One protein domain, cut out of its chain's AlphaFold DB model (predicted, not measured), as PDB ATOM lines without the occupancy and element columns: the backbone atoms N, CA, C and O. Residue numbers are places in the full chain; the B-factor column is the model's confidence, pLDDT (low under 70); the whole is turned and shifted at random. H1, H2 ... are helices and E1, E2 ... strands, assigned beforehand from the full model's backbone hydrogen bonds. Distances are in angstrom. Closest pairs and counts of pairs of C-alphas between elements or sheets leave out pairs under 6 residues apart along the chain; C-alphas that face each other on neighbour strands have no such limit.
ATOM      1  N   LEU A 293     113.815  82.512 102.760       83.19
ATOM      2  CA  LEU A 293     113.893  81.520 101.670       83.19
ATOM      3  C   LEU A 293     112.542  80.888 101.250       83.19
ATOM      4  O   LEU A 293     112.498  80.187 100.247       83.19
ATOM      5  N   PHE A 294     111.452  81.136 101.982       76.81
ATOM      6  CA  PHE A 294     110.082  80.697 101.672       76.81
ATOM      7  C   PHE A 294     109.143  81.872 101.336       76.81
ATOM      8  O   PHE A 294     108.018  81.668 100.884       76.81
ATOM      9  N   ASN A 295     109.585  83.116 101.542       81.38
ATOM     10  CA  ASN A 295     108.845  84.316 101.169       81.38
ATOM     11  C   ASN A 295     109.183  84.675  99.716       81.38
ATOM     12  O   ASN A 295     110.239  85.250  99.449       81.38
ATOM     13  N   MET A 296     108.277  84.364  98.783       81.25
ATOM     14  CA  MET A 296     108.496  84.536  97.337       81.25
ATOM     15  C   MET A 296     108.767  85.986  96.904       81.25
ATOM     16  O   MET A 296     109.342  86.218  95.844       81.25
ATOM     17  N   GLN A 297     108.363  86.970  97.712       83.25
ATOM     18  CA  GLN A 297     108.589  88.392  97.457       83.25
ATOM     19  C   GLN A 297     109.922  88.894  98.037       83.25
ATOM     20  O   GLN A 297     110.321  90.022  97.753       83.25
ATOM     21  N   SER A 298     110.639  88.083  98.821       88.94
ATOM     22  CA  SER A 298     111.915  88.479  99.421       88.94
ATOM     23  C   SER A 298     113.066  88.528  98.399       88.94
ATOM     24  O   SER A 298     113.102  87.723  97.461       88.94
ATOM     25  N   PRO A 299     114.061  89.417  98.587       92.06
ATOM     26  CA  PRO A 299     115.325  89.378  97.848       92.06
ATOM     27  C   PRO A 299     116.056  88.031  97.941       92.06
ATOM     28  O   PRO A 299     116.718  87.618  96.992       92.06
ATOM     29  N   GLN A 300     115.907  87.341  99.073       92.56
ATOM     30  CA  GLN A 300     116.490  86.036  99.367       92.56
ATOM     31  C   GLN A 300     115.931  84.938  98.455       92.56
ATOM     32  O   GLN A 300     116.687  84.254  97.764       92.56
ATOM     33  N   PHE A 301     114.603  84.819  98.376       89.62
ATOM     34  CA  PHE A 301     113.955  83.891  97.450       89.62
ATOM     35  C   PHE A 301     114.256  84.249  95.991       89.62
ATOM     36  O   PHE A 301     114.540  83.360  95.194       89.62
ATOM     37  N   GLN A 302     114.243  85.538  95.630       89.25
ATOM     38  CA  GLN A 302     114.564  85.977  94.266       89.25
ATOM     39  C   GLN A 302     115.992  85.578  93.857       89.25
ATOM     40  O   GLN A 302     116.192  85.072  92.752       89.25
ATOM     41  N   ALA A 303     116.967  85.719  94.762       91.69
ATOM     42  CA  ALA A 303     118.342  85.270  94.559       91.69
ATOM     43  C   ALA A 303     118.465  83.742  94.440       91.69
ATOM     44  O   ALA A 303     119.137  83.265  93.526       91.69
ATOM     45  N   LEU A 304     117.801  82.976  95.315       90.31
ATOM     46  CA  LEU A 304     117.808  81.507  95.274       90.31
ATOM     47  C   LEU A 304     117.147  80.977  93.991       90.31
ATOM     48  O   LEU A 304     117.715  80.129  93.307       90.31
ATOM     49  N   ASN A 305     115.982  81.514  93.621       86.75
ATOM     50  CA  ASN A 305     115.271  81.151  92.397       86.75
ATOM     51  C   ASN A 305     116.089  81.486  91.137       86.75
ATOM     52  O   ASN A 305     116.165  80.664  90.226       86.75
ATOM     53  N   TRP A 306     116.737  82.657  91.090       87.25
ATOM     54  CA  TRP A 306     117.635  83.003  89.984       87.25
ATOM     55  C   TRP A 306     118.816  82.026  89.892       87.25
ATOM     56  O   TRP A 306     119.071  81.481  88.818       87.25
ATOM     57  N   LEU A 307     119.489  81.748  91.013       87.94
ATOM     58  CA  LEU A 307     120.651  80.859  91.069       87.94
ATOM     59  C   LEU A 307     120.300  79.413  90.677       87.94
ATOM     60  O   LEU A 307     121.041  78.790  89.920       87.94
ATOM     61  N   SER A 308     119.162  78.899  91.154       84.50
ATOM     62  CA  SER A 308     118.679  77.545  90.862       84.50
ATOM     63  C   SER A 308     118.254  77.368  89.404       84.50
ATOM     64  O   SER A 308     118.612  76.370  88.778       84.50
ATOM     65  N   ASN A 309     117.495  78.327  88.859       75.81
ATOM     66  CA  ASN A 309     116.690  78.091  87.656       75.81
ATOM     67  C   ASN A 309     117.145  78.901  86.430       75.81
ATOM     68  O   ASN A 309     116.874  78.501  85.299       75.81
ATOM     69  N   ILE A 310     117.811  80.043  86.626       69.75
ATOM     70  CA  ILE A 310     118.119  81.014  85.558       69.75
ATOM     71  C   ILE A 310     119.626  81.083  85.279       69.75
ATOM     72  O   ILE A 310     120.038  81.261  84.130       69.75
ATOM     73  N   ASP A 311     120.453  80.926  86.311       78.38
ATOM     74  CA  ASP A 311     121.901  81.025  86.198       78.38
ATOM     75  C   ASP A 311     122.537  79.815  85.490       78.38
ATOM     76  O   ASP A 311     122.679  78.733  86.057       78.38
ATOM     77  N   ARG A 312     122.984  80.024  84.246       69.81
ATOM     78  CA  ARG A 312     123.642  79.005  83.405       69.81
ATOM     79  C   ARG A 312     125.154  78.877  83.655       69.81
ATOM     80  O   ARG A 312     125.865  78.363  82.798       69.81
ATOM     81  N   SER A 313     125.658  79.376  84.784       67.62
ATOM     82  CA  SER A 313     127.085  79.341  85.153       67.62
ATOM     83  C   SER A 313     127.659  77.932  85.355       67.62
ATOM     84  O   SER A 313     128.876  77.776  85.361       67.62
ATOM     85  N   GLN A 314     126.790  76.928  85.535       62.66
ATOM     86  CA  GLN A 314     127.132  75.561  85.955       62.66
ATOM     87  C   GLN A 314     127.885  75.484  87.298       62.66
ATOM     88  O   GLN A 314     128.560  74.499  87.583       62.66
ATOM     89  N   ILE A 315     127.731  76.505  88.149       71.25
ATOM     90  CA  ILE A 315     128.162  76.464  89.550       71.25
ATOM     91  C   ILE A 315     127.332  75.400  90.279       71.25
ATOM     92  O   ILE A 315     126.100  75.500  90.353       71.25
ATOM     93  N   THR A 316     128.009  74.369  90.782       74.62
ATOM     94  CA  THR A 316     127.387  73.300  91.574       74.62
ATOM     95  C   THR A 316     127.065  73.806  92.979       74.62
ATOM     96  O   THR A 316     127.549  74.860  93.405       74.62
ATOM     97  N   ASP A 317     126.224  73.089  93.718       74.62
ATOM     98  CA  ASP A 317     125.943  73.452  95.101       74.62
ATOM     99  C   ASP A 317     127.163  73.253  96.015       74.62
ATOM    100  O   ASP A 317     127.268  73.979  96.997       74.62
ATOM    101  N   GLU A 318     128.147  72.400  95.695       77.69
ATOM    102  CA  GLU A 318     129.366  72.272  96.508       77.69
ATOM    103  C   GLU A 318     130.352  73.446  96.364       77.69
ATOM    104  O   GLU A 318     131.174  73.652  97.266       77.69
ATOM    105  N   ASP A 319     130.253  74.244  95.295       84.19
ATOM    106  CA  ASP A 319     131.184  75.327  94.944       84.19
ATOM    107  C   ASP A 319     131.328  76.376  96.081       84.19
ATOM    108  O   ASP A 319     130.322  76.862  96.622       84.19
ATOM    109  N   PRO A 320     132.554  76.768  96.489       82.31
ATOM    110  CA  PRO A 320     132.756  77.780  97.531       82.31
ATOM    111  C   PRO A 320     132.213  79.174  97.160       82.31
ATOM    112  O   PRO A 320     131.786  79.923  98.044       82.31
ATOM    113  N   HIS A 321     132.174  79.531  95.875       87.56
ATOM    114  CA  HIS A 321     131.668  80.814  95.384       87.56
ATOM    115  C   HIS A 321     130.137  80.885  95.347       87.56
ATOM    116  O   HIS A 321     129.597  81.986  95.221       87.56
ATOM    117  N   VAL A 322     129.412  79.774  95.544       90.94
ATOM    118  CA  VAL A 322     127.936  79.770  95.549       90.94
ATOM    119  C   VAL A 322     127.357  80.751  96.582       90.94
ATOM    120  O   VAL A 322     126.416  81.487  96.289       90.94
ATOM    121  N   VAL A 323     127.992  80.868  97.757       91.56
ATOM    122  CA  VAL A 323     127.608  81.816  98.822       91.56
ATOM    123  C   VAL A 323     127.948  83.263  98.445       91.56
ATOM    124  O   VAL A 323     127.173  84.174  98.735       91.56
ATOM    125  N   GLN A 324     129.077  83.486  97.762       93.00
ATOM    126  CA  GLN A 324     129.471  84.797  97.235       93.00
ATOM    127  C   GLN A 324     128.453  85.291  96.200       93.00
ATOM    128  O   GLN A 324     127.895  86.382  96.338       93.00
ATOM    129  N   ARG A 325     128.171  84.458  95.197       92.88
ATOM    130  CA  ARG A 325     127.236  84.733  94.106       92.88
ATOM    131  C   ARG A 325     125.811  84.932  94.617       92.88
ATOM    132  O   ARG A 325     125.141  85.874  94.192       92.88
ATOM    133  N   TYR A 326     125.383  84.129  95.593       94.00
ATOM    134  CA  TYR A 326     124.110  84.309  96.287       94.00
ATOM    135  C   TYR A 326     124.034  85.659  97.018       94.00
ATOM    136  O   TYR A 326     123.143  86.451  96.718       94.00
ATOM    137  N   ALA A 327     124.989  85.994  97.896       95.12
ATOM    138  CA  ALA A 327     124.977  87.255  98.652       95.12
ATOM    139  C   ALA A 327     124.966  88.508  97.749       95.12
ATOM    140  O   ALA A 327     124.291  89.497  98.041       95.12
ATOM    141  N   LEU A 328     125.674  88.456  96.616       94.31
ATOM    142  CA  LEU A 328     125.681  89.516  95.602       94.31
ATOM    143  C   LEU A 328     124.362  89.598  94.815       94.31
ATOM    144  O   LEU A 328     123.952  90.689  94.416       94.31
ATOM    145  N   SER A 329     123.678  88.468  94.632       93.12
ATOM    146  CA  SER A 329     122.343  88.411  94.025       93.12
ATOM    147  C   SER A 329     121.271  88.947  94.979       93.12
ATOM    148  O   SER A 329     120.426  89.736  94.558       93.12
ATOM    149  N   VAL A 330     121.352  88.629  96.279       95.00
ATOM    150  CA  VAL A 330     120.482  89.235  97.303       95.00
ATOM    151  C   VAL A 330     120.687  90.750  97.343       95.00
ATOM    152  O   VAL A 330     119.702  91.482  97.342       95.00
ATOM    153  N   LEU A 331     121.932  91.247  97.288       94.38
ATOM    154  CA  LEU A 331     122.210  92.688  97.189       94.38
ATOM    155  C   LEU A 331     121.525  93.338  95.983       94.38
ATOM    156  O   LEU A 331     120.958  94.421  96.125       94.38
ATOM    157  N   TYR A 332     121.570  92.701  94.814       91.50
ATOM    158  CA  TYR A 332     120.912  93.212  93.615       91.50
ATOM    159  C   TYR A 332     119.397  93.365  93.833       91.50
ATOM    160  O   TYR A 332     118.875  94.474  93.702       91.50
ATOM    161  N   PHE A 333     118.699  92.307  94.260       91.19
ATOM    162  CA  PHE A 333     117.246  92.362  94.472       91.19
ATOM    163  C   PHE A 333     116.847  93.277  95.647       91.19
ATOM    164  O   PHE A 333     115.909  94.064  95.523       91.19
ATOM    165  N   ALA A 334     117.600  93.267  96.753       93.56
ATOM    166  CA  ALA A 334     117.339  94.091  97.940       93.56
ATOM    167  C   ALA A 334     117.513  95.599  97.704       93.56
ATOM    168  O   ALA A 334     116.984  96.397  98.474       93.56
ATOM    169  N   THR A 335     118.226  95.993  96.642       91.19
ATOM    170  CA  THR A 335     118.500  97.400  96.298       91.19
ATOM    171  C   THR A 335     117.811  97.862  95.007       91.19
ATOM    172  O   THR A 335     118.278  98.785  94.327       91.19
ATOM    173  N   GLY A 336     116.688  97.223  94.662       85.50
ATOM    174  CA  GLY A 336     115.831  97.622  93.544       85.50
ATOM    175  C   GLY A 336     116.319  97.146  92.175       85.50
ATOM    176  O   GLY A 336     116.073  97.810  91.165       85.50
ATOM    177  N   GLY A 337     117.043  96.027  92.123       82.75
ATOM    178  CA  GLY A 337     117.370  95.334  90.882       82.75
ATOM    179  C   GLY A 337     116.112  94.713  90.261       82.75
ATOM    180  O   GLY A 337     115.401  93.988  90.959       82.75
ATOM    181  N   PRO A 338     115.788  94.988  88.982       76.44
ATOM    182  CA  PRO A 338     114.612  94.406  88.342       76.44
ATOM    183  C   PRO A 338     114.747  92.879  88.198       76.44
ATOM    184  O   PRO A 338     115.870  92.399  88.000       76.44
ATOM    185  N   PRO A 339     113.628  92.125  88.234       71.19
ATOM    186  CA  PRO A 339     113.615  90.694  87.947       71.19
ATOM    187  C   PRO A 339     114.346  90.340  86.650       71.19
ATOM    188  O   PRO A 339     114.320  91.091  85.673       71.19
ATOM    189  N   VAL A 340     114.984  89.174  86.662       69.00
ATOM    190  CA  VAL A 340     115.645  88.560  85.507       69.00
ATOM    191  C   VAL A 340     114.831  87.325  85.141       69.00
ATOM    192  O   VAL A 340     114.476  86.555  86.031       69.00
ATOM    193  N   ASP A 341     114.532  87.140  83.858       62.44
ATOM    194  CA  ASP A 341     113.817  85.972  83.330       62.44
ATOM    195  C   ASP A 341     114.616  85.300  82.199       62.44
ATOM    196  O   ASP A 341     115.593  85.860  81.692       62.44
ATOM    197  N   HIS A 342     114.226  84.085  81.803       56.50
ATOM    198  CA  HIS A 342     114.969  83.274  80.829       56.50
ATOM    199  C   HIS A 342     115.089  83.909  79.428       56.50
ATOM    200  O   HIS A 342     115.979  83.514  78.672       56.50
ATOM    201  N   ASN A 343     114.231  84.885  79.109       48.53
ATOM    202  CA  ASN A 343     114.181  85.633  77.855       48.53
ATOM    203  C   ASN A 343     114.667  87.088  78.016       48.53
ATOM    204  O   ASN A 343     114.524  87.877  77.076       48.53
ATOM    205  N   THR A 344     115.244  87.475  79.165       51.69
ATOM    206  CA  THR A 344     115.771  88.837  79.347       51.69
ATOM    207  C   THR A 344     116.959  89.114  78.431       51.69
ATOM    208  O   THR A 344     118.123  88.924  78.783       51.69
ATOM    209  N   ASP A 345     116.660  89.695  77.269       46.84
ATOM    210  CA  ASP A 345     117.597  90.552  76.556       46.84
ATOM    211  C   ASP A 345     118.153  91.578  77.558       46.84
ATOM    212  O   ASP A 345     117.441  92.454  78.067       46.84
ATOM    213  N   PHE A 346     119.453  91.468  77.845       53.34
ATOM    214  CA  PHE A 346     120.150  92.324  78.802       53.34
ATOM    215  C   PHE A 346     120.081  93.821  78.431       53.34
ATOM    216  O   PHE A 346     120.364  94.676  79.272       53.34
ATOM    217  N   SER A 347     119.605  94.164  77.228       42.88
ATOM    218  CA  SER A 347     119.149  95.503  76.836       42.88
ATOM    219  C   SER A 347     118.076  96.123  77.726       42.88
ATOM    220  O   SER A 347     118.011  97.354  77.783       42.88
ATOM    221  N   LEU A 348     117.225  95.341  78.404       45.31
ATOM    222  CA  LEU A 348     116.139  95.882  79.240       45.31
ATOM    223  C   LEU A 348     116.663  96.725  80.420       45.31
ATOM    224  O   LEU A 348     115.986  97.656  80.864       45.31
ATOM    225  N   LYS A 349     117.936  96.534  80.802       52.03
ATOM    226  CA  LYS A 349     118.716  97.383  81.727       52.03
ATOM    227  C   LYS A 349     118.820  98.869  81.309       52.03
ATOM    228  O   LYS A 349     119.345  99.683  82.071       52.03
ATOM    229  N   ARG A 350     118.322  99.247  80.120       49.47
ATOM    230  CA  ARG A 350     118.308 100.625  79.585       49.47
ATOM    231  C   ARG A 350     117.160 101.520  80.094       49.47
ATOM    232  O   ARG A 350     117.233 102.730  79.886       49.47
ATOM    233  N   ARG A 351     116.118 101.000  80.764       48.97
ATOM    234  CA  ARG A 351     114.983 101.818  81.267       48.97
ATOM    235  C   ARG A 351     115.024 102.053  82.786       48.97
ATOM    236  O   ARG A 351     114.346 101.375  83.539       48.97
ATOM    237  N   GLY A 352     115.782 103.072  83.200       56.47
ATOM    238  CA  GLY A 352     115.591 103.845  84.441       56.47
ATOM    239  C   GLY A 352     115.302 103.094  85.754       56.47
ATOM    240  O   GLY A 352     114.155 103.030  86.178       56.47
ATOM    241  N   GLY A 353     116.352 102.683  86.471       64.62
ATOM    242  CA  GLY A 353     116.276 102.201  87.862       64.62
ATOM    243  C   GLY A 353     117.536 102.559  88.670       64.62
ATOM    244  O   GLY A 353     118.313 103.397  88.202       64.62
ATOM    245  N   PRO A 354     117.776 101.935  89.837       68.69
ATOM    246  CA  PRO A 354     119.051 102.026  90.562       68.69
ATOM    247  C   PRO A 354     120.144 101.149  89.921       68.69
ATOM    248  O   PRO A 354     121.334 101.439  89.965       68.69
ATOM    249  N   TRP A 355     119.736 100.086  89.229       75.31
ATOM    250  CA  TRP A 355     120.624  99.206  88.473       75.31
ATOM    251  C   TRP A 355     120.632  99.585  86.983       75.31
ATOM    252  O   TRP A 355     120.255  98.801  86.115       75.31
ATOM    253  N   ARG A 356     121.064 100.820  86.679       63.25
ATOM    254  CA  ARG A 356     121.318 101.299  85.300       63.25
ATOM    255  C   ARG A 356     122.636 100.751  84.761       63.25
ATOM    256  O   ARG A 356     123.658 100.806  85.448       63.25
ATOM    257  N   ASN A 357     122.596 100.242  83.529       60.75
ATOM    258  CA  ASN A 357     123.736  99.695  82.784       60.75
ATOM    259  C   ASN A 357     124.690  98.748  83.575       60.75
ATOM    260  O   ASN A 357     125.912  98.898  83.467       60.75
ATOM    261  N   PRO A 358     124.209  97.770  84.374       69.31
ATOM    262  CA  PRO A 358     125.083  96.844  85.078       69.31
ATOM    263  C   PRO A 358     125.532  95.708  84.138       69.31
ATOM    264  O   PRO A 358     124.835  94.706  83.929       69.31
ATOM    265  N   THR A 359     126.705  95.908  83.541       72.19
ATOM    266  CA  THR A 359     127.493  94.929  82.782       72.19
ATOM    267  C   THR A 359     127.656  93.623  83.566       72.19
ATOM    268  O   THR A 359     128.133  93.616  84.695       72.19
ATOM    269  N   ASN A 360     127.265  92.507  82.960       75.31
ATOM    270  CA  ASN A 360     127.445  91.135  83.452       75.31
ATOM    271  C   ASN A 360     126.793  90.782  84.815       75.31
ATOM    272  O   ASN A 360     126.691  89.603  85.129       75.31
ATOM    273  N   PHE A 361     126.243  91.729  85.587       81.62
ATOM    274  CA  PHE A 361     125.409  91.423  86.766       81.62
ATOM    275  C   PHE A 361     124.245  90.496  86.411       81.62
ATOM    276  O   PHE A 361     123.502  90.790  85.465       81.62
ATOM    277  N   LEU A 362     124.086  89.430  87.201       82.56
ATOM    278  CA  LEU A 362     123.129  88.343  86.975       82.56
ATOM    279  C   LEU A 362     123.215  87.734  85.559       82.56
ATOM    280  O   LEU A 362     122.204  87.393  84.947       82.56
ATOM    281  N   THR A 363     124.439  87.595  85.040       80.31
ATOM    282  CA  THR A 363     124.759  86.743  83.879       80.31
ATOM    283  C   THR A 363     125.528  85.497  84.333       80.31
ATOM    284  O   THR A 363     126.138  85.533  85.407       80.31
ATOM    285  N   PRO A 364     125.591  84.431  83.510       79.25
ATOM    286  CA  PRO A 364     126.437  83.256  83.757       79.25
ATOM    287  C   PRO A 364     127.926  83.556  83.988       79.25
ATOM    288  O   PRO A 364     128.625  82.735  84.574       79.25
ATOM    289  N   ASN A 365     128.421  84.728  83.573       83.88
ATOM    290  CA  ASN A 365     129.800  85.154  83.805       83.88
ATOM    291  C   ASN A 365     130.127  85.245  85.309       83.88
ATOM    292  O   ASN A 365     129.254  85.476  86.154       83.88
ATOM    293  N   HIS A 366     131.411  85.118  85.642       87.81
ATOM    294  CA  HIS A 366     131.900  85.180  87.021       87.81
ATOM    295  C   HIS A 366     131.679  86.565  87.648       87.81
ATOM    296  O   HIS A 366     131.784  87.584  86.962       87.81
ATOM    297  N   GLU A 367     131.468  86.643  88.967       89.25
ATOM    298  CA  GLU A 367     131.139  87.923  89.628       89.25
ATOM    299  C   GLU A 367     132.240  88.993  89.472       89.25
ATOM    300  O   GLU A 367     131.962  90.187  89.460       89.25
ATOM    301  N   CYS A 368     133.494  88.593  89.241       89.50
ATOM    302  CA  CYS A 368     134.622  89.488  88.949       89.50
ATOM    303  C   CYS A 368     134.458  90.304  87.646       89.50
ATOM    304  O   CYS A 368     135.184  91.277  87.403       89.50
ATOM    305  N   GLU A 369     133.501  89.927  86.797       85.25
ATOM    306  CA  GLU A 369     133.083  90.677  85.614       85.25
ATOM    307  C   GLU A 369     131.861  91.571  85.860       85.25
ATOM    308  O   GLU A 369     131.624  92.485  85.070       85.25
ATOM    309  N   TRP A 370     131.107  91.344  86.943       87.06
ATOM    310  CA  TRP A 370     129.872  92.059  87.270       87.06
ATOM    311  C   TRP A 370     130.184  93.509  87.660       87.06
ATOM    312  O   TRP A 370     130.543  93.843  88.792       87.06
ATOM    313  N   LYS A 371     130.059  94.398  86.678       79.25
ATOM    314  CA  LYS A 371     130.443  95.812  86.727       79.25
ATOM    315  C   LYS A 371     129.230  96.671  86.371       79.25
ATOM    316  O   LYS A 371     128.212  96.180  85.904       79.25
ATOM    317  N   SER A 372     129.297  97.974  86.589       67.25
ATOM    318  CA  SER A 372     128.319  98.919  86.044       67.25
ATOM    319  C   SER A 372     129.077 100.003  85.300       67.25
ATOM    320  O   SER A 372     130.002 100.614  85.846       67.25
ATOM    321  N   SER A 373     128.744 100.161  84.018       56.53
ATOM    322  CA  SER A 373     129.498 101.021  83.120       56.53
ATOM    323  C   SER A 373     129.264 102.484  83.477       56.53
ATOM    324  O   SER A 373     128.145 102.997  83.425       56.53
ATOM    325  N   VAL A 374     130.347 103.171  83.845       54.72
ATOM    326  CA  VAL A 374     130.300 104.608  84.116       54.72
ATOM    327  C   VAL A 374     129.993 105.332  82.810       54.72
ATOM    328  O   VAL A 374     130.838 105.398  81.912       54.72
ATOM    329  N   MET A 375     128.793 105.903  82.710       50.88
ATOM    330  CA  MET A 375     128.445 106.822  81.627       50.88
ATOM    331  C   MET A 375     129.394 108.022  81.709       50.88
ATOM    332  O   MET A 375     129.401 108.755  82.703       50.88
ATOM    333  N   LYS A 376     130.252 108.195  80.690       42.62
ATOM    334  CA  LYS A 376     131.304 109.225  80.671       42.62
ATOM    335  C   LYS A 376     130.695 110.617  80.872       42.62
ATOM    336  O   LYS A 376     130.131 111.185  79.945       42.62
ATOM    337  N   GLY A 377     130.862 111.165  82.077       47.66
ATOM    338  CA  GLY A 377     130.395 112.499  82.465       47.66
ATOM    339  C   GLY A 377     129.401 112.533  83.631       47.66
ATOM    340  O   GLY A 377     129.293 113.577  84.264       47.66
ATOM    341  N   GLU A 378     128.724 111.428  83.970       52.75
ATOM    342  CA  GLU A 378     127.708 111.429  85.045       52.75
ATOM    343  C   GLU A 378     128.259 111.068  86.433       52.75
ATOM    344  O   GLU A 378     127.600 111.319  87.440       52.75
ATOM    345  N   GLY A 379     129.447 110.456  86.513       50.69
ATOM    346  CA  GLY A 379     130.061 110.034  87.782       50.69
ATOM    347  C   GLY A 379     129.337 108.888  88.506       50.69
ATOM    348  O   GLY A 379     129.733 108.523  89.607       50.69
ATOM    349  N   ARG A 380     128.298 108.317  87.886       55.34
ATOM    350  CA  ARG A 380     127.496 107.185  88.372       55.34
ATOM    351  C   ARG A 380     128.018 105.878  87.785       55.34
ATOM    352  O   ARG A 380     128.449 105.858  86.634       55.34
ATOM    353  N   GLY A 381     127.987 104.802  88.563       65.81
ATOM    354  CA  GLY A 381     128.441 103.476  88.142       65.81
ATOM    355  C   GLY A 381     128.821 102.600  89.330       65.81
ATOM    356  O   GLY A 381     128.628 102.975  90.487       65.81
ATOM    357  N   GLY A 382     129.356 101.405  89.083       72.62
ATOM    358  CA  GLY A 382     129.460 100.454  90.185       72.62
ATOM    359  C   GLY A 382     130.068  99.091  89.899       72.62
ATOM    360  O   GLY A 382     130.699  98.856  88.869       72.62
ATOM    361  N   GLY A 383     129.806  98.192  90.840       85.50
ATOM    362  CA  GLY A 383     130.041  96.760  90.754       85.50
ATOM    363  C   GLY A 383     131.298  96.298  91.474       85.50
ATOM    364  O   GLY A 383     131.857  96.991  92.332       85.50
ATOM    365  N   ILE A 384     131.718  95.093  91.115       90.75
ATOM    366  CA  ILE A 384     132.911  94.447  91.644       90.75
ATOM    367  C   ILE A 384     134.124  95.038  90.937       90.75
ATOM    368  O   ILE A 384     134.238  95.031  89.709       90.75
ATOM    369  N   ARG A 385     135.017  95.625  91.736       89.88
ATOM    370  CA  ARG A 385     136.195  96.342  91.233       89.88
ATOM    371  C   ARG A 385     137.405  95.436  91.141       89.88
ATOM    372  O   ARG A 385     138.198  95.578  90.214       89.88
ATOM    373  N   ARG A 386     137.525  94.500  92.083       91.12
ATOM    374  CA  ARG A 386     138.680  93.618  92.212       91.12
ATOM    375  C   ARG A 386     138.291  92.307  92.883       91.12
ATOM    376  O   ARG A 386     137.549  92.298  93.867       91.12
ATOM    377  N   CYS A 387     138.861  91.231  92.359       94.31
ATOM    378  CA  CYS A 387     138.937  89.930  93.008       94.31
ATOM    379  C   CYS A 387     140.397  89.618  93.376       94.31
ATOM    380  O   CYS A 387     141.306  90.323  92.925       94.31
ATOM    381  N   ASP A 388     140.627  88.598  94.198       94.75
ATOM    382  CA  ASP A 388     141.952  87.984  94.345       94.75
ATOM    383  C   ASP A 388     142.208  86.896  93.281       94.75
ATOM    384  O   ASP A 388     141.436  86.743  92.329       94.75
ATOM    385  N   ALA A 389     143.346  86.198  93.388       93.00
ATOM    386  CA  ALA A 389     143.766  85.171  92.432       93.00
ATOM    387  C   ALA A 389     142.791  83.983  92.386       93.00
ATOM    388  O   ALA A 389     142.512  83.457  91.310       93.00
ATOM    389  N   ASP A 390     142.212  83.643  93.537       92.94
ATOM    390  CA  ASP A 390     141.217  82.586  93.715       92.94
ATOM    391  C   ASP A 390     139.787  83.085  93.409       92.94
ATOM    392  O   ASP A 390     138.805  82.447  93.767       92.94
ATOM    393  N   ARG A 391     139.660  84.239  92.733       91.81
ATOM    394  CA  ARG A 391     138.405  84.870  92.280       91.81
ATOM    395  C   ARG A 391     137.417  85.271  93.385       91.81
ATOM    396  O   ARG A 391     136.251  85.557  93.096       91.81
ATOM    397  N   ASN A 392     137.858  85.385  94.636       94.81
ATOM    398  CA  ASN A 392     137.007  85.923  95.694       94.81
ATOM    399  C   ASN A 392     136.869  87.439  95.547       94.81
ATOM    400  O   ASN A 392     137.835  88.145  95.246       94.81
ATOM    401  N   VAL A 393     135.674  87.968  95.801       95.31
ATOM    402  CA  VAL A 393     135.382  89.402  95.729       95.31
ATOM    403  C   VAL A 393     136.002  90.113  96.927       95.31
ATOM    404  O   VAL A 393     135.494  90.070  98.047       95.31
ATOM    405  N   VAL A 394     137.109  90.813  96.673       96.94
ATOM    406  CA  VAL A 394     137.837  91.590  97.687       96.94
ATOM    407  C   VAL A 394     137.425  93.064  97.719       96.94
ATOM    408  O   VAL A 394     137.743  93.756  98.686       96.94
ATOM    409  N   GLU A 395     136.725  93.563  96.695       95.25
ATOM    410  CA  GLU A 395     136.372  94.982  96.576       95.25
ATOM    411  C   GLU A 395     135.052  95.219  95.828       95.25
ATOM    412  O   GLU A 395     134.947  95.008  94.613       95.25
ATOM    413  N   LEU A 396     134.060  95.730  96.561       94.44
ATOM    414  CA  LEU A 396     132.729  96.068  96.066       94.44
ATOM    415  C   LEU A 396     132.504  97.580  96.197       94.44
ATOM    416  O   LEU A 396     132.561  98.127  97.300       94.44
ATOM    417  N   SER A 397     132.244  98.267  95.080       91.94
ATOM    418  CA  SER A 397     132.015  99.718  95.076       91.94
ATOM    419  C   SER A 397     130.930 100.122  94.081       91.94
ATOM    420  O   SER A 397     131.161 100.081  92.867       91.94
ATOM    421  N   ILE A 398     129.761 100.529  94.593       88.50
ATOM    422  CA  ILE A 398     128.577 100.923  93.811       88.50
ATOM    423  C   ILE A 398     128.076 102.303  94.254       88.50
ATOM    424  O   ILE A 398     127.778 102.514  95.426       88.50
ATOM    425  N   TYR A 399     127.934 103.218  93.298       86.00
ATOM    426  CA  TYR A 399     127.400 104.572  93.462       86.00
ATOM    427  C   TYR A 399     126.433 104.855  92.297       86.00
ATOM    428  O   TYR A 399     126.800 105.416  91.263       86.00
ATOM    429  N   ASN A 400     125.194 104.371  92.430       80.62
ATOM    430  CA  ASN A 400     124.214 104.310  91.337       80.62
ATOM    431  C   ASN A 400     122.762 104.551  91.805       80.62
ATOM    432  O   ASN A 400     121.828 104.000  91.237       80.62
ATOM    433  N   GLU A 401     122.562 105.361  92.851       85.94
ATOM    434  CA  GLU A 401     121.239 105.652  93.443       85.94
ATOM    435  C   GLU A 401     120.526 104.434  94.074       85.94
ATOM    436  O   GLU A 401     119.308 104.491  94.258       85.94
ATOM    437  N   LEU A 402     121.263 103.369  94.441       88.38
ATOM    438  CA  LEU A 402     120.728 102.125  95.033       88.38
ATOM    439  C   LEU A 402     119.697 102.403  96.134       88.38
ATOM    440  O   LEU A 402     119.994 103.150  97.061       88.38
ATOM    441  N   ALA A 403     118.510 101.799  96.044       91.06
ATOM    442  CA  ALA A 403     117.384 102.096  96.929       91.06
ATOM    443  C   ALA A 403     116.798 100.805  97.509       91.06
ATOM    444  O   ALA A 403     116.462  99.892  96.759       91.06
ATOM    445  N   GLY A 404     116.686 100.737  98.835       93.81
ATOM    446  CA  GLY A 404     116.378  99.510  99.574       93.81
ATOM    447  C   GLY A 404     117.374  99.282 100.713       93.81
ATOM    448  O   GLY A 404     118.059 100.220 101.117       93.81
ATOM    449  N   THR A 405     117.443  98.069 101.256       96.12
ATOM    450  CA  THR A 405     118.256  97.764 102.448       96.12
ATOM    451  C   THR A 405     119.643  97.217 102.104       96.12
ATOM    452  O   THR A 405     119.892  96.720 101.005       96.12
ATOM    453  N   ILE A 406     120.566  97.291 103.067       97.44
ATOM    454  CA  ILE A 406     121.827  96.541 103.017       97.44
ATOM    455  C   ILE A 406     121.529  95.102 103.485       97.44
ATOM    456  O   ILE A 406     121.026  94.947 104.599       97.44
ATOM    457  N   PRO A 407     121.826  94.052 102.695       96.12
ATOM    458  CA  PRO A 407     121.604  92.669 103.116       96.12
ATOM    459  C   PRO A 407     122.611  92.217 104.181       96.12
ATOM    460  O   PRO A 407     123.797  92.558 104.107       96.12
ATOM    461  N   SER A 408     122.168  91.387 105.127       94.88
ATOM    462  CA  SER A 408     123.043  90.732 106.110       94.88
ATOM    463  C   SER A 408     123.965  89.691 105.472       94.88
ATOM    464  O   SER A 408     125.078  89.456 105.946       94.88
ATOM    465  N   GLU A 409     123.558  89.133 104.333       95.12
ATOM    466  CA  GLU A 409     124.300  88.165 103.529       95.12
ATOM    467  C   GLU A 409     125.655  88.709 103.051       95.12
ATOM    468  O   GLU A 409     126.592  87.932 102.864       95.12
ATOM    469  N   LEU A 410     125.820  90.037 102.945       95.62
ATOM    470  CA  LEU A 410     127.129  90.652 102.689       95.62
ATOM    471  C   LEU A 410     128.168  90.295 103.763       95.62
ATOM    472  O   LEU A 410     129.353  90.200 103.452       95.62
ATOM    473  N   GLY A 411     127.733  90.026 104.999       93.56
ATOM    474  CA  GLY A 411     128.578  89.526 106.086       93.56
ATOM    475  C   GLY A 411     129.262  88.185 105.790       93.56
ATOM    476  O   GLY A 411     130.261  87.845 106.424       93.56
ATOM    477  N   ARG A 412     128.761  87.431 104.800       93.56
ATOM    478  CA  ARG A 412     129.298  86.129 104.375       93.56
ATOM    479  C   ARG A 412     130.364  86.241 103.274       93.56
ATOM    480  O   ARG A 412     131.027  85.244 102.987       93.56
ATOM    481  N   LEU A 413     130.595  87.435 102.708       94.81
ATOM    482  CA  LEU A 413     131.663  87.714 101.734       94.81
ATOM    483  C   LEU A 413     133.041  87.711 102.420       94.81
ATOM    484  O   LEU A 413     133.675  88.746 102.610       94.81
ATOM    485  N   SER A 414     133.500  86.524 102.816       92.69
ATOM    486  CA  SER A 414     134.573  86.316 103.802       92.69
ATOM    487  C   SER A 414     135.953  86.864 103.407       92.69
ATOM    488  O   SER A 414     136.820  86.998 104.268       92.69
ATOM    489  N   PHE A 415     136.148  87.224 102.135       96.31
ATOM    490  CA  PHE A 415     137.379  87.804 101.587       96.31
ATOM    491  C   PHE A 415     137.294  89.323 101.339       96.31
ATOM    492  O   PHE A 415     138.301  89.944 100.990       96.31
ATOM    493  N   LEU A 416     136.125  89.945 101.539       97.50
ATOM    494  CA  LEU A 416     135.880  91.349 101.212       97.50
ATOM    495  C   LEU A 416     136.735  92.287 102.081       97.50
ATOM    496  O   LEU A 416     136.631  92.312 103.305       97.50
ATOM    497  N   ARG A 417     137.585  93.089 101.434       97.50
ATOM    498  CA  ARG A 417     138.493  94.054 102.082       97.50
ATOM    499  C   ARG A 417     137.929  95.474 102.085       97.50
ATOM    500  O   ARG A 417     138.257  96.252 102.978       97.50
ATOM    501  N   THR A 418     137.075  95.787 101.114       97.38
ATOM    502  CA  THR A 418     136.552  97.134 100.869       97.38
ATOM    503  C   THR A 418     135.086  97.076 100.437       97.38
ATOM    504  O   THR A 418     134.766  96.444  99.427       97.38
ATOM    505  N   LEU A 419     134.216  97.775 101.173       97.69
ATOM    506  CA  LEU A 419     132.786  97.925 100.895       97.69
ATOM    507  C   LEU A 419     132.420  99.411 100.788       97.69
ATOM    508  O   LEU A 419     132.327 100.110 101.799       97.69
ATOM    509  N   TYR A 420     132.188  99.895  99.568       95.62
ATOM    510  CA  TYR A 420     131.819 101.285  99.287       95.62
ATOM    511  C   TYR A 420     130.420 101.362  98.660       95.62
ATOM    512  O   TYR A 420     130.259 101.197  97.451       95.62
ATOM    513  N   LEU A 421     129.414 101.643  99.492       95.25
ATOM    514  CA  LEU A 421     128.011 101.855  99.105       95.25
ATOM    515  C   LEU A 421     127.517 103.278  99.444       95.25
ATOM    516  O   LEU A 421     126.313 103.540  99.469       95.25
ATOM    517  N   GLY A 422     128.429 104.208  99.728       92.56
ATOM    518  CA  GLY A 422     128.102 105.613  99.967       92.56
ATOM    519  C   GLY A 422     127.558 106.337  98.727       92.56
ATOM    520  O   GLY A 422     127.862 105.954  97.598       92.56
ATOM    521  N   ARG A 423     126.795 107.417  98.944       91.75
ATOM    522  CA  ARG A 423     126.096 108.211  97.909       91.75
ATOM    523  C   ARG A 423     125.071 107.393  97.111       91.75
ATOM    524  O   ARG A 423     125.039 107.433  95.880       91.75
ATOM    525  N   ASN A 424     124.219 106.670  97.833       92.38
ATOM    526  CA  ASN A 424     123.038 105.987  97.305       92.38
ATOM    527  C   ASN A 424     121.782 106.415  98.108       92.38
ATOM    528  O   ASN A 424     121.805 107.407  98.833       92.38
ATOM    529  N   ASN A 425     120.671 105.695  97.953       94.31
ATOM    530  CA  ASN A 425     119.402 105.906  98.656       94.31
ATOM    531  C   ASN A 425     119.081 104.726  99.597       94.31
ATOM    532  O   ASN A 425     117.925 104.320  99.720       94.31
ATOM    533  N   LEU A 426     120.106 104.126 100.213       96.62
ATOM    534  CA  LEU A 426     119.938 102.944 101.060       96.62
ATOM    535  C   LEU A 426     119.261 103.316 102.383       96.62
ATOM    536  O   LEU A 426     119.614 104.322 102.995       96.62
ATOM    537  N   VAL A 427     118.308 102.495 102.815       96.62
ATOM    538  CA  VAL A 427     117.443 102.693 103.989       96.62
ATOM    539  C   VAL A 427     117.560 101.523 104.969       96.62
ATOM    540  O   VAL A 427     118.082 100.461 104.630       96.62
ATOM    541  N   GLY A 428     117.033 101.701 106.182       95.38
ATOM    542  CA  GLY A 428     117.096 100.693 107.241       95.38
ATOM    543  C   GLY A 428     118.418 100.728 108.007       95.38
ATOM    544  O   GLY A 428     119.153 101.712 107.954       95.38
ATOM    545  N   THR A 429     118.697  99.668 108.760       95.44
ATOM    546  CA  THR A 429     119.854  99.585 109.660       95.44
ATOM    547  C   THR A 429     121.140  99.159 108.949       95.44
ATOM    548  O   THR A 429     121.128  98.617 107.844       95.44
ATOM    549  N   ILE A 430     122.278  99.385 109.610       96.19
ATOM    550  CA  ILE A 430     123.560  98.768 109.246       96.19
ATOM    551  C   ILE A 430     123.550  97.327 109.797       96.19
ATOM    552  O   ILE A 430     123.457  97.182 111.019       96.19
ATOM    553  N   PRO A 431     123.668  96.271 108.966       95.44
ATOM    554  CA  PRO A 431     123.679  94.893 109.455       95.44
ATOM    555  C   PRO A 431     124.856  94.630 110.396       95.44
ATOM    556  O   PRO A 431     125.997  95.023 110.125       95.44
ATOM    557  N   THR A 432     124.596  93.925 111.497       94.31
ATOM    558  CA  THR A 432     125.627  93.543 112.476       94.31
ATOM    559  C   THR A 432     126.645  92.573 111.867       94.31
ATOM    560  O   THR A 432     127.824  92.571 112.229       94.31
ATOM    561  N   GLU A 433     126.196  91.811 110.876       94.38
ATOM    562  CA  GLU A 433     126.858  90.741 110.149       94.38
ATOM    563  C   GLU A 433     128.045  91.249 109.321       94.38
ATOM    564  O   GLU A 433     128.971  90.491 109.044       94.38
ATOM    565  N   LEU A 434     128.127  92.555 109.037       95.00
ATOM    566  CA  LEU A 434     129.349  93.174 108.505       95.00
ATOM    567  C   LEU A 434     130.556  92.985 109.456       95.00
ATOM    568  O   LEU A 434     131.696  92.918 109.002       95.00
ATOM    569  N   GLY A 435     130.315  92.788 110.760       91.69
ATOM    570  CA  GLY A 435     131.316  92.379 111.755       91.69
ATOM    571  C   GLY A 435     131.836  90.939 111.608       91.69
ATOM    572  O   GLY A 435     132.809  90.555 112.271       91.69
ATOM    573  N   MET A 436     131.229  90.116 110.748       92.62
ATOM    574  CA  MET A 436     131.719  88.772 110.414       92.62
ATOM    575  C   MET A 436     132.882  88.817 109.412       92.62
ATOM    576  O   MET A 436     133.746  87.943 109.470       92.62
ATOM    577  N   ILE A 437     132.970  89.860 108.579       94.25
ATOM    578  CA  ILE A 437     133.944  89.997 107.485       94.25
ATOM    579  C   ILE A 437     135.353  90.286 108.039       94.25
ATOM    580  O   ILE A 437     135.772  91.431 108.196       94.25
ATOM    581  N   LYS A 438     136.123  89.246 108.369       90.19
ATOM    582  CA  LYS A 438     137.409  89.399 109.085       90.19
ATOM    583  C   LYS A 438     138.532  90.159 108.353       90.19
ATOM    584  O   LYS A 438     139.350  90.750 109.066       90.19
ATOM    585  N   PRO A 439     138.621  90.211 107.008       94.50
ATOM    586  CA  PRO A 439     139.640  91.009 106.325       94.50
ATOM    587  C   PRO A 439     139.203  92.442 105.959       94.50
ATOM    588  O   PRO A 439     139.993  93.133 105.309       94.50
ATOM    589  N   ILE A 440     138.001  92.904 106.342       95.69
ATOM    590  CA  ILE A 440     137.507  94.220 105.910       95.69
ATOM    591  C   ILE A 440     138.277  95.378 106.560       95.69
ATOM    592  O   ILE A 440     138.313  95.554 107.775       95.69
ATOM    593  N   ALA A 441     138.910  96.188 105.715       94.38
ATOM    594  CA  ALA A 441     139.708  97.344 106.101       94.38
ATOM    595  C   ALA A 441     138.955  98.666 105.913       94.38
ATOM    596  O   ALA A 441     139.197  99.610 106.669       94.38
ATOM    597  N   SER A 442     138.038  98.730 104.941       94.88
ATOM    598  CA  SER A 442     137.332  99.960 104.577       94.88
ATOM    599  C   SER A 442     135.833  99.735 104.379       94.88
ATOM    600  O   SER A 442     135.425  98.959 103.515       94.88
ATOM    601  N   ILE A 443     135.018 100.464 105.141       96.56
ATOM    602  CA  ILE A 443     133.559 100.536 105.013       96.56
ATOM    603  C   ILE A 443     133.178 102.001 104.771       96.56
ATOM    604  O   ILE A 443     133.525 102.875 105.563       96.56
ATOM    605  N   SER A 444     132.448 102.279 103.690       95.44
ATOM    606  CA  SER A 444     131.906 103.611 103.397       95.44
ATOM    607  C   SER A 444     130.442 103.500 102.977       95.44
ATOM    608  O   SER A 444     130.132 103.037 101.878       95.44
ATOM    609  N   LEU A 445     129.551 103.907 103.882       96.44
ATOM    610  CA  LEU A 445     128.090 103.974 103.741       96.44
ATOM    611  C   LEU A 445     127.576 105.429 103.819       96.44
ATOM    612  O   LEU A 445     126.370 105.671 103.849       96.44
ATOM    613  N   GLN A 446     128.492 106.399 103.855       93.44
ATOM    614  CA  GLN A 446     128.242 107.843 103.897       93.44
ATOM    615  C   GLN A 446     127.240 108.337 102.840       93.44
ATOM    616  O   GLN A 446     127.243 107.850 101.711       93.44
ATOM    617  N   TYR A 447     126.436 109.348 103.170       93.25
ATOM    618  CA  TYR A 447     125.390 109.908 102.305       93.25
ATOM    619  C   TYR A 447     124.416 108.831 101.794       93.25
ATOM    620  O   TYR A 447     124.391 108.497 100.608       93.25
ATOM    621  N   ASN A 448     123.640 108.280 102.723       96.12
ATOM    622  CA  ASN A 448     122.506 107.386 102.487       96.12
ATOM    623  C   ASN A 448     121.356 107.802 103.435       96.12
ATOM    624  O   ASN A 448     121.377 108.879 104.031       96.12
ATOM    625  N   GLN A 449     120.325 106.970 103.559       95.75
ATOM    626  CA  GLN A 449     119.146 107.188 104.400       95.75
ATOM    627  C   GLN A 449     119.070 106.125 105.519       95.75
ATOM    628  O   GLN A 449     117.983 105.730 105.941       95.75
ATOM    629  N   LEU A 450     120.231 105.640 105.985       95.62
ATOM    630  CA  LEU A 450     120.335 104.585 106.997       95.62
ATOM    631  C   LEU A 450     119.960 105.109 108.389       95.62
ATOM    632  O   LEU A 450     120.383 106.193 108.791       95.62
ATOM    633  N   THR A 451     119.191 104.320 109.129       92.44
ATOM    634  CA  THR A 451     118.614 104.660 110.435       92.44
ATOM    635  C   THR A 451     119.015 103.652 111.512       92.44
ATOM    636  O   THR A 451     119.588 102.599 111.232       92.44
ATOM    637  N   GLY A 452     118.702 103.962 112.771       89.00
ATOM    638  CA  GLY A 452     119.005 103.084 113.901       89.00
ATOM    639  C   GLY A 452     120.456 103.181 114.376       89.00
ATOM    640  O   GLY A 452     121.214 104.054 113.953       89.00
ATOM    641  N   VAL A 453     120.817 102.295 115.305       88.25
ATOM    642  CA  VAL A 453     122.075 102.371 116.060       88.25
ATOM    643  C   VAL A 453     123.236 101.732 115.297       88.25
ATOM    644  O   VAL A 453     123.092 100.680 114.678       88.25
ATOM    645  N   ILE A 454     124.411 102.359 115.372       89.31
ATOM    646  CA  ILE A 454     125.660 101.835 114.803       89.31
ATOM    647  C   ILE A 454     126.070 100.554 115.562       89.31
ATOM    648  O   ILE A 454     126.203 100.604 116.787       89.31
ATOM    649  N   PRO A 455     126.318  99.413 114.886       91.12
ATOM    650  CA  PRO A 455     126.608  98.137 115.545       91.12
ATOM    651  C   PRO A 455     128.062  98.048 116.052       91.12
ATOM    652  O   PRO A 455     128.867  97.236 115.589       91.12
ATOM    653  N   GLU A 456     128.418  98.882 117.036       86.19
ATOM    654  CA  GLU A 456     129.760  98.937 117.642       86.19
ATOM    655  C   GLU A 456     130.264  97.563 118.108       86.19
ATOM    656  O   GLU A 456     131.427  97.215 117.907       86.19
ATOM    657  N   SER A 457     129.377  96.760 118.703       86.31
ATOM    658  CA  SER A 457     129.698  95.461 119.306       86.31
ATOM    659  C   SER A 457     130.159  94.398 118.304       86.31
ATOM    660  O   SER A 457     130.859  93.461 118.710       86.31
ATOM    661  N   SER A 458     129.807  94.534 117.018       90.31
ATOM    662  CA  SER A 458     130.275  93.661 115.937       90.31
ATOM    663  C   SER A 458     131.406  94.306 115.130       90.31
ATOM    664  O   SER A 458     132.408  93.640 114.866       90.31
ATOM    665  N   LEU A 459     131.317  95.607 114.827       89.62
ATOM    666  CA  LEU A 459     132.343  96.342 114.078       89.62
ATOM    667  C   LEU A 459     133.682  96.418 114.836       89.62
ATOM    668  O   LEU A 459     134.736  96.226 114.231       89.62
ATOM    669  N   HIS A 460     133.668  96.568 116.168       85.19
ATOM    670  CA  HIS A 460     134.882  96.514 117.000       85.19
ATOM    671  C   HIS A 460     135.627  95.166 116.907       85.19
ATOM    672  O   HIS A 460     136.845  95.087 117.097       85.19
ATOM    673  N   ARG A 461     134.914  94.073 116.592       84.25
ATOM    674  CA  ARG A 461     135.496  92.724 116.478       84.25
ATOM    675  C   ARG A 461     136.246  92.500 115.160       84.25
ATOM    676  O   ARG A 461     136.775  91.406 114.959       84.25
ATOM    677  N   ILE A 462     136.306  93.498 114.275       89.19
ATOM    678  CA  ILE A 462     137.071  93.462 113.025       89.19
ATOM    679  C   ILE A 462     138.509  93.945 113.313       89.19
ATOM    680  O   ILE A 462     138.725  95.137 113.528       89.19
ATOM    681  N   PRO A 463     139.536  93.070 113.316       82.44
ATOM    682  CA  PRO A 463     140.905  93.470 113.665       82.44
ATOM    683  C   PRO A 463     141.601  94.298 112.570       82.44
ATOM    684  O   PRO A 463     142.634  94.912 112.824       82.44
ATOM    685  N   THR A 464     141.056  94.280 111.353       89.06
ATOM    686  CA  THR A 464     141.606  94.883 110.131       89.06
ATOM    687  C   THR A 464     141.016  96.252 109.791       89.06
ATOM    688  O   THR A 464     141.596  96.940 108.949       89.06
ATOM    689  N   LEU A 465     139.921  96.667 110.444       89.56
ATOM    690  CA  LEU A 465     139.178  97.885 110.113       89.56
ATOM    691  C   LEU A 465     140.029  99.143 110.345       89.56
ATOM    692  O   LEU A 465     140.565  99.367 111.430       89.56
ATOM    693  N   ARG A 466     140.144  99.967 109.300       87.19
ATOM    694  CA  ARG A 466     140.932 101.209 109.264       87.19
ATOM    695  C   ARG A 466     140.098 102.424 108.868       87.19
ATOM    696  O   ARG A 466     140.425 103.521 109.309       87.19
ATOM    697  N   PHE A 467     139.051 102.243 108.067       87.06
ATOM    698  CA  PHE A 467     138.199 103.326 107.576       87.06
ATOM    699  C   PHE A 467     136.720 102.956 107.752       87.06
ATOM    700  O   PHE A 467     136.286 101.919 107.254       87.06
ATOM    701  N   LEU A 468     135.959 103.806 108.444       90.06
ATOM    702  CA  LEU A 468     134.520 103.652 108.677       90.06
ATOM    703  C   LEU A 468     133.808 104.993 108.443       90.06
ATOM    704  O   LEU A 468     133.830 105.875 109.297       90.06
ATOM    705  N   GLN A 469     133.189 105.169 107.277       89.81
ATOM    706  CA  GLN A 469     132.490 106.407 106.912       89.81
ATOM    707  C   GLN A 469     130.978 106.185 106.853       89.81
ATOM    708  O   GLN A 469     130.480 105.460 105.994       89.81
ATOM    709  N   LEU A 470     130.260 106.834 107.761       90.69
ATOM    710  CA  LEU A 470     128.816 106.752 107.992       90.69
ATOM    711  C   LEU A 470     128.147 108.144 107.986       90.69
ATOM    712  O   LEU A 470     126.938 108.244 108.179       90.69
ATOM    713  N   GLU A 471     128.920 109.217 107.782       87.25
ATOM    714  CA  GLU A 471     128.460 110.614 107.743       87.25
ATOM    715  C   GLU A 471     127.293 110.851 106.772       87.25
ATOM    716  O   GLU A 471     127.163 110.172 105.755       87.25
ATOM    717  N   GLY A 472     126.426 111.821 107.073       88.19
ATOM    718  CA  GLY A 472     125.281 112.132 106.214       88.19
ATOM    719  C   GLY A 472     124.237 111.011 106.145       88.19
ATOM    720  O   GLY A 472     123.640 110.812 105.091       88.19
ATOM    721  N   ASN A 473     124.032 110.285 107.247       90.56
ATOM    722  CA  ASN A 473     122.918 109.358 107.456       90.56
ATOM    723  C   ASN A 473     122.109 109.770 108.704       90.56
ATOM    724  O   ASN A 473     122.705 110.277 109.656       90.56
ATOM    725  N   PRO A 474     120.788 109.516 108.755       89.69
ATOM    726  CA  PRO A 474     119.949 109.696 109.946       89.69
ATOM    727  C   PRO A 474     120.117 108.556 110.981       89.69
ATOM    728  O   PRO A 474     119.135 108.002 111.484       89.69
ATOM    729  N   LEU A 475     121.363 108.200 111.308       86.69
ATOM    730  CA  LEU A 475     121.685 107.190 112.323       86.69
ATOM    731  C   LEU A 475     121.378 107.722 113.725       86.69
ATOM    732  O   LEU A 475     121.504 108.918 113.988       86.69
ATOM    733  N   THR A 476     120.999 106.833 114.638       81.81
ATOM    734  CA  THR A 476     120.651 107.163 116.027       81.81
ATOM    735  C   THR A 476     121.585 106.472 117.019       81.81
ATOM    736  O   THR A 476     122.492 105.724 116.647       81.81
ATOM    737  N   GLY A 477     121.388 106.744 118.309       70.12
ATOM    738  CA  GLY A 477     122.301 106.299 119.357       70.12
ATOM    739  C   GLY A 477     123.545 107.182 119.458       70.12
ATOM    740  O   GLY A 477     123.722 108.152 118.721       70.12
ATOM    741  N   LYS A 478     124.393 106.858 120.430       68.62
ATOM    742  CA  LYS A 478     125.534 107.669 120.857       68.62
ATOM    743  C   LYS A 478     126.790 106.811 120.785       68.62
ATOM    744  O   LYS A 478     126.890 105.845 121.535       68.62
ATOM    745  N   ILE A 479     127.747 107.189 119.936       71.81
ATOM    746  CA  ILE A 479     129.106 106.647 120.036       71.81
ATOM    747  C   ILE A 479     129.721 107.238 121.302       71.81
ATOM    748  O   ILE A 479     129.826 108.463 121.437       71.81
ATOM    749  N   GLU A 480     130.103 106.392 122.251       69.25
ATOM    750  CA  GLU A 480     130.764 106.868 123.462       69.25
ATOM    751  C   GLU A 480     132.250 107.141 123.190       69.25
ATOM    752  O   GLU A 480     132.925 106.355 122.528       69.25
ATOM    753  N   LYS A 481     132.788 108.249 123.727       67.94
ATOM    754  CA  LYS A 481     134.200 108.651 123.536       67.94
ATOM    755  C   LYS A 481     135.183 107.535 123.899       67.94
ATOM    756  O   LYS A 481     136.204 107.368 123.240       67.94
ATOM    757  N   ASP A 482     134.862 106.800 124.955       70.50
ATOM    758  CA  ASP A 482     135.661 105.702 125.486       70.50
ATOM    759  C   ASP A 482     135.011 104.333 125.140       70.50
ATOM    760  O   ASP A 482     135.350 103.308 125.730       70.50
ATOM    761  N   GLY A 483     134.073 104.314 124.177       73.88
ATOM    762  CA  GLY A 483     133.344 103.140 123.683       73.88
ATOM    763  C   GLY A 483     134.136 102.288 122.679       73.88
ATOM    764  O   GLY A 483     135.218 102.691 122.234       73.88
ATOM    765  N   PRO A 484     133.629 101.095 122.307       79.38
ATOM    766  CA  PRO A 484     134.389 100.094 121.560       79.38
ATOM    767  C   PRO A 484     135.028 100.603 120.262       79.38
ATOM    768  O   PRO A 484     136.201 100.312 120.025       79.38
ATOM    769  N   LEU A 485     134.325 101.370 119.422       79.06
ATOM    770  CA  LEU A 485     134.914 101.875 118.174       79.06
ATOM    771  C   LEU A 485     136.042 102.880 118.431       79.06
ATOM    772  O   LEU A 485     137.089 102.803 117.786       79.06
ATOM    773  N   CYS A 486     135.885 103.780 119.402       75.31
ATOM    774  CA  CYS A 486     136.917 104.768 119.721       75.31
ATOM    775  C   CYS A 486     138.123 104.146 120.462       75.31
ATOM    776  O   CYS A 486     139.248 104.620 120.296       75.31
ATOM    777  N   GLN A 487     137.945 103.009 121.152       74.56
ATOM    778  CA  GLN A 487     139.048 102.183 121.677       74.56
ATOM    779  C   GLN A 487     139.919 101.522 120.585       74.56
ATOM    780  O   GLN A 487     141.001 101.027 120.890       74.56
ATOM    781  N   MET A 488     139.515 101.521 119.305       73.31
ATOM    782  CA  MET A 488     140.337 101.009 118.188       73.31
ATOM    783  C   MET A 488     141.417 102.003 117.703       73.31
ATOM    784  O   MET A 488     142.001 101.817 116.628       73.31
ATOM    785  N   ARG A 489     141.662 103.086 118.451       64.56
ATOM    786  CA  ARG A 489     142.627 104.149 118.135       64.56
ATOM    787  C   ARG A 489     143.983 103.896 118.812       64.56
ATOM    788  O   ARG A 489     144.064 103.350 119.905       64.56
ATOM    789  N   VAL A 490     145.065 104.344 118.172       58.56
ATOM    790  CA  VAL A 490     146.422 104.294 118.748       58.56
ATOM    791  C   VAL A 490     146.603 105.381 119.805       58.56
ATOM    792  O   VAL A 490     146.599 106.573 119.478       58.56
ATOM    793  N   ASP A 491     146.868 104.959 121.041       48.88
ATOM    794  CA  ASP A 491     147.439 105.803 122.095       48.88
ATOM    795  C   ASP A 491     148.870 106.213 121.719       48.88
ATOM    796  O   ASP A 491     149.834 105.485 121.952       48.88
ATOM    797  N   LYS A 492     149.034 107.413 121.151       45.31
ATOM    798  CA  LYS A 492     150.366 107.984 120.864       45.31
ATOM    799  C   LYS A 492     151.168 108.333 122.125       45.31
ATOM    800  O   LYS A 492     152.353 108.626 122.029       45.31
ATOM    801  N   ARG A 503     145.861  97.521 116.104       59.81
ATOM    802  CA  ARG A 503     144.527  97.893 115.589       59.81
ATOM    803  C   ARG A 503     144.487  99.418 115.483       59.81
ATOM    804  O   ARG A 503     144.787 100.097 116.458       59.81
ATOM    805  N   VAL A 504     144.221  99.940 114.285       65.06
ATOM    806  CA  VAL A 504     144.291 101.382 113.999       65.06
ATOM    807  C   VAL A 504     143.124 101.790 113.110       65.06
ATOM    808  O   VAL A 504     143.239 101.785 111.883       65.06
ATOM    809  N   LEU A 505     142.022 102.203 113.731       71.75
ATOM    810  CA  LEU A 505     140.968 102.939 113.041       71.75
ATOM    811  C   LEU A 505     141.539 104.320 112.664       71.75
ATOM    812  O   LEU A 505     141.687 105.203 113.508       71.75
ATOM    813  N   ARG A 506     141.973 104.469 111.403       72.12
ATOM    814  CA  ARG A 506     142.596 105.686 110.849       72.12
ATOM    815  C   ARG A 506     141.564 106.786 110.601       72.12
ATOM    816  O   ARG A 506     141.892 107.955 110.769       72.12
ATOM    817  N   VAL A 507     140.351 106.405 110.199       71.75
ATOM    818  CA  VAL A 507     139.212 107.300 109.962       71.75
ATOM    819  C   VAL A 507     137.946 106.641 110.494       71.75
ATOM    820  O   VAL A 507     137.596 105.543 110.063       71.75
ATOM    821  N   LEU A 508     137.225 107.343 111.363       79.69
ATOM    822  CA  LEU A 508     135.798 107.134 111.584       79.69
ATOM    823  C   LEU A 508     135.105 108.499 111.465       79.69
ATOM    824  O   LEU A 508     135.523 109.465 112.097       79.69
ATOM    825  N   SER A 509     134.083 108.564 110.614       78.62
ATOM    826  CA  SER A 509     133.201 109.723 110.453       78.62
ATOM    827  C   SER A 509     131.757 109.236 110.443       78.62
ATOM    828  O   SER A 509     131.450 108.247 109.783       78.62
ATOM    829  N   ALA A 510     130.878 109.886 111.193       77.75
ATOM    830  CA  ALA A 510     129.498 109.487 111.425       77.75
ATOM    831  C   ALA A 510     128.678 110.706 111.857       77.75
ATOM    832  O   ALA A 510     129.180 111.586 112.557       77.75
ATOM    833  N   THR A 511     127.407 110.738 111.465       74.25
ATOM    834  CA  THR A 511     126.444 111.749 111.913       74.25
ATOM    835  C   THR A 511     125.391 111.044 112.757       74.25
ATOM    836  O   THR A 511     124.744 110.124 112.264       74.25
ATOM    837  N   CYS A 512     125.238 111.450 114.017       68.94
ATOM    838  CA  CYS A 512     124.250 110.888 114.934       68.94
ATOM    839  C   CYS A 512     123.145 111.915 115.202       68.94
ATOM    840  O   CYS A 512     123.419 113.056 115.575       68.94
ATOM    841  N   VAL A 513     121.896 111.498 115.024       69.00
ATOM    842  CA  VAL A 513     120.695 112.252 115.387       69.00
ATOM    843  C   VAL A 513     120.267 111.822 116.798       69.00
ATOM    844  O   VAL A 513     120.233 110.615 117.067       69.00
ATOM    845  N   PRO A 514     119.919 112.756 117.706       61.41
ATOM    846  CA  PRO A 514     119.340 112.406 118.999       61.41
ATOM    847  C   PRO A 514     118.117 111.497 118.837       61.41
ATOM    848  O   PRO A 514     117.244 111.750 118.005       61.41
ATOM    849  N   SER A 515     118.036 110.439 119.644       55.16
ATOM    850  CA  SER A 515     116.830 109.617 119.732       55.16
ATOM    851  C   SER A 515     115.686 110.456 120.299       55.16
ATOM    852  O   SER A 515     115.790 110.943 121.423       55.16
TER     853      SER A 515
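What this domain is: This is residues 293 to 492 and 503 to 515 of the 548 residues of the protein "Hypothetical protein" of Skeletonema marinoi (UniProt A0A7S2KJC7). A short solenoid of little regular structure stacks its turns, with a mixed sheet along one side, H4 to H6 along another, and H1 and H2 capping one end. Of 213 printed residues under half are in named elements, mixed in class: H1 to H3 first, then seven strands with H4 to H6 between. It is compact, radius of gyration of the C-alphas 17.5 A, spanning 58 by 38 by 36 A.

How they stand to each other: Look at the hairpin of E1, residues 382 to 387, and E2, 393 to 397: N 385 and O 395, 2.9 A apart, are within hydrogen-bond range. Parallel neighbours follow across the sheet: E3, 418 to 420; E5, 442 to 444; E6, 467 to 476; E7, 507 to 512. H4, 408 to 412, touches H2, 322 to 334; their closest C-alphas, 409 and 327, are 5.0 A apart.

Where its parts are: Find C-alpha 322 at (127.936, 79.770, 95.549), where H2 begins its 18.0 A; E7 ends at C-alpha 512, at (124.250, 110.888, 114.934).

The domain as a whole: Residues 493 to 502 are cut out; C-alphas 492 and 503 are 12.8 A apart. Residues 340 to 354, for instance, have pLDDT under 70.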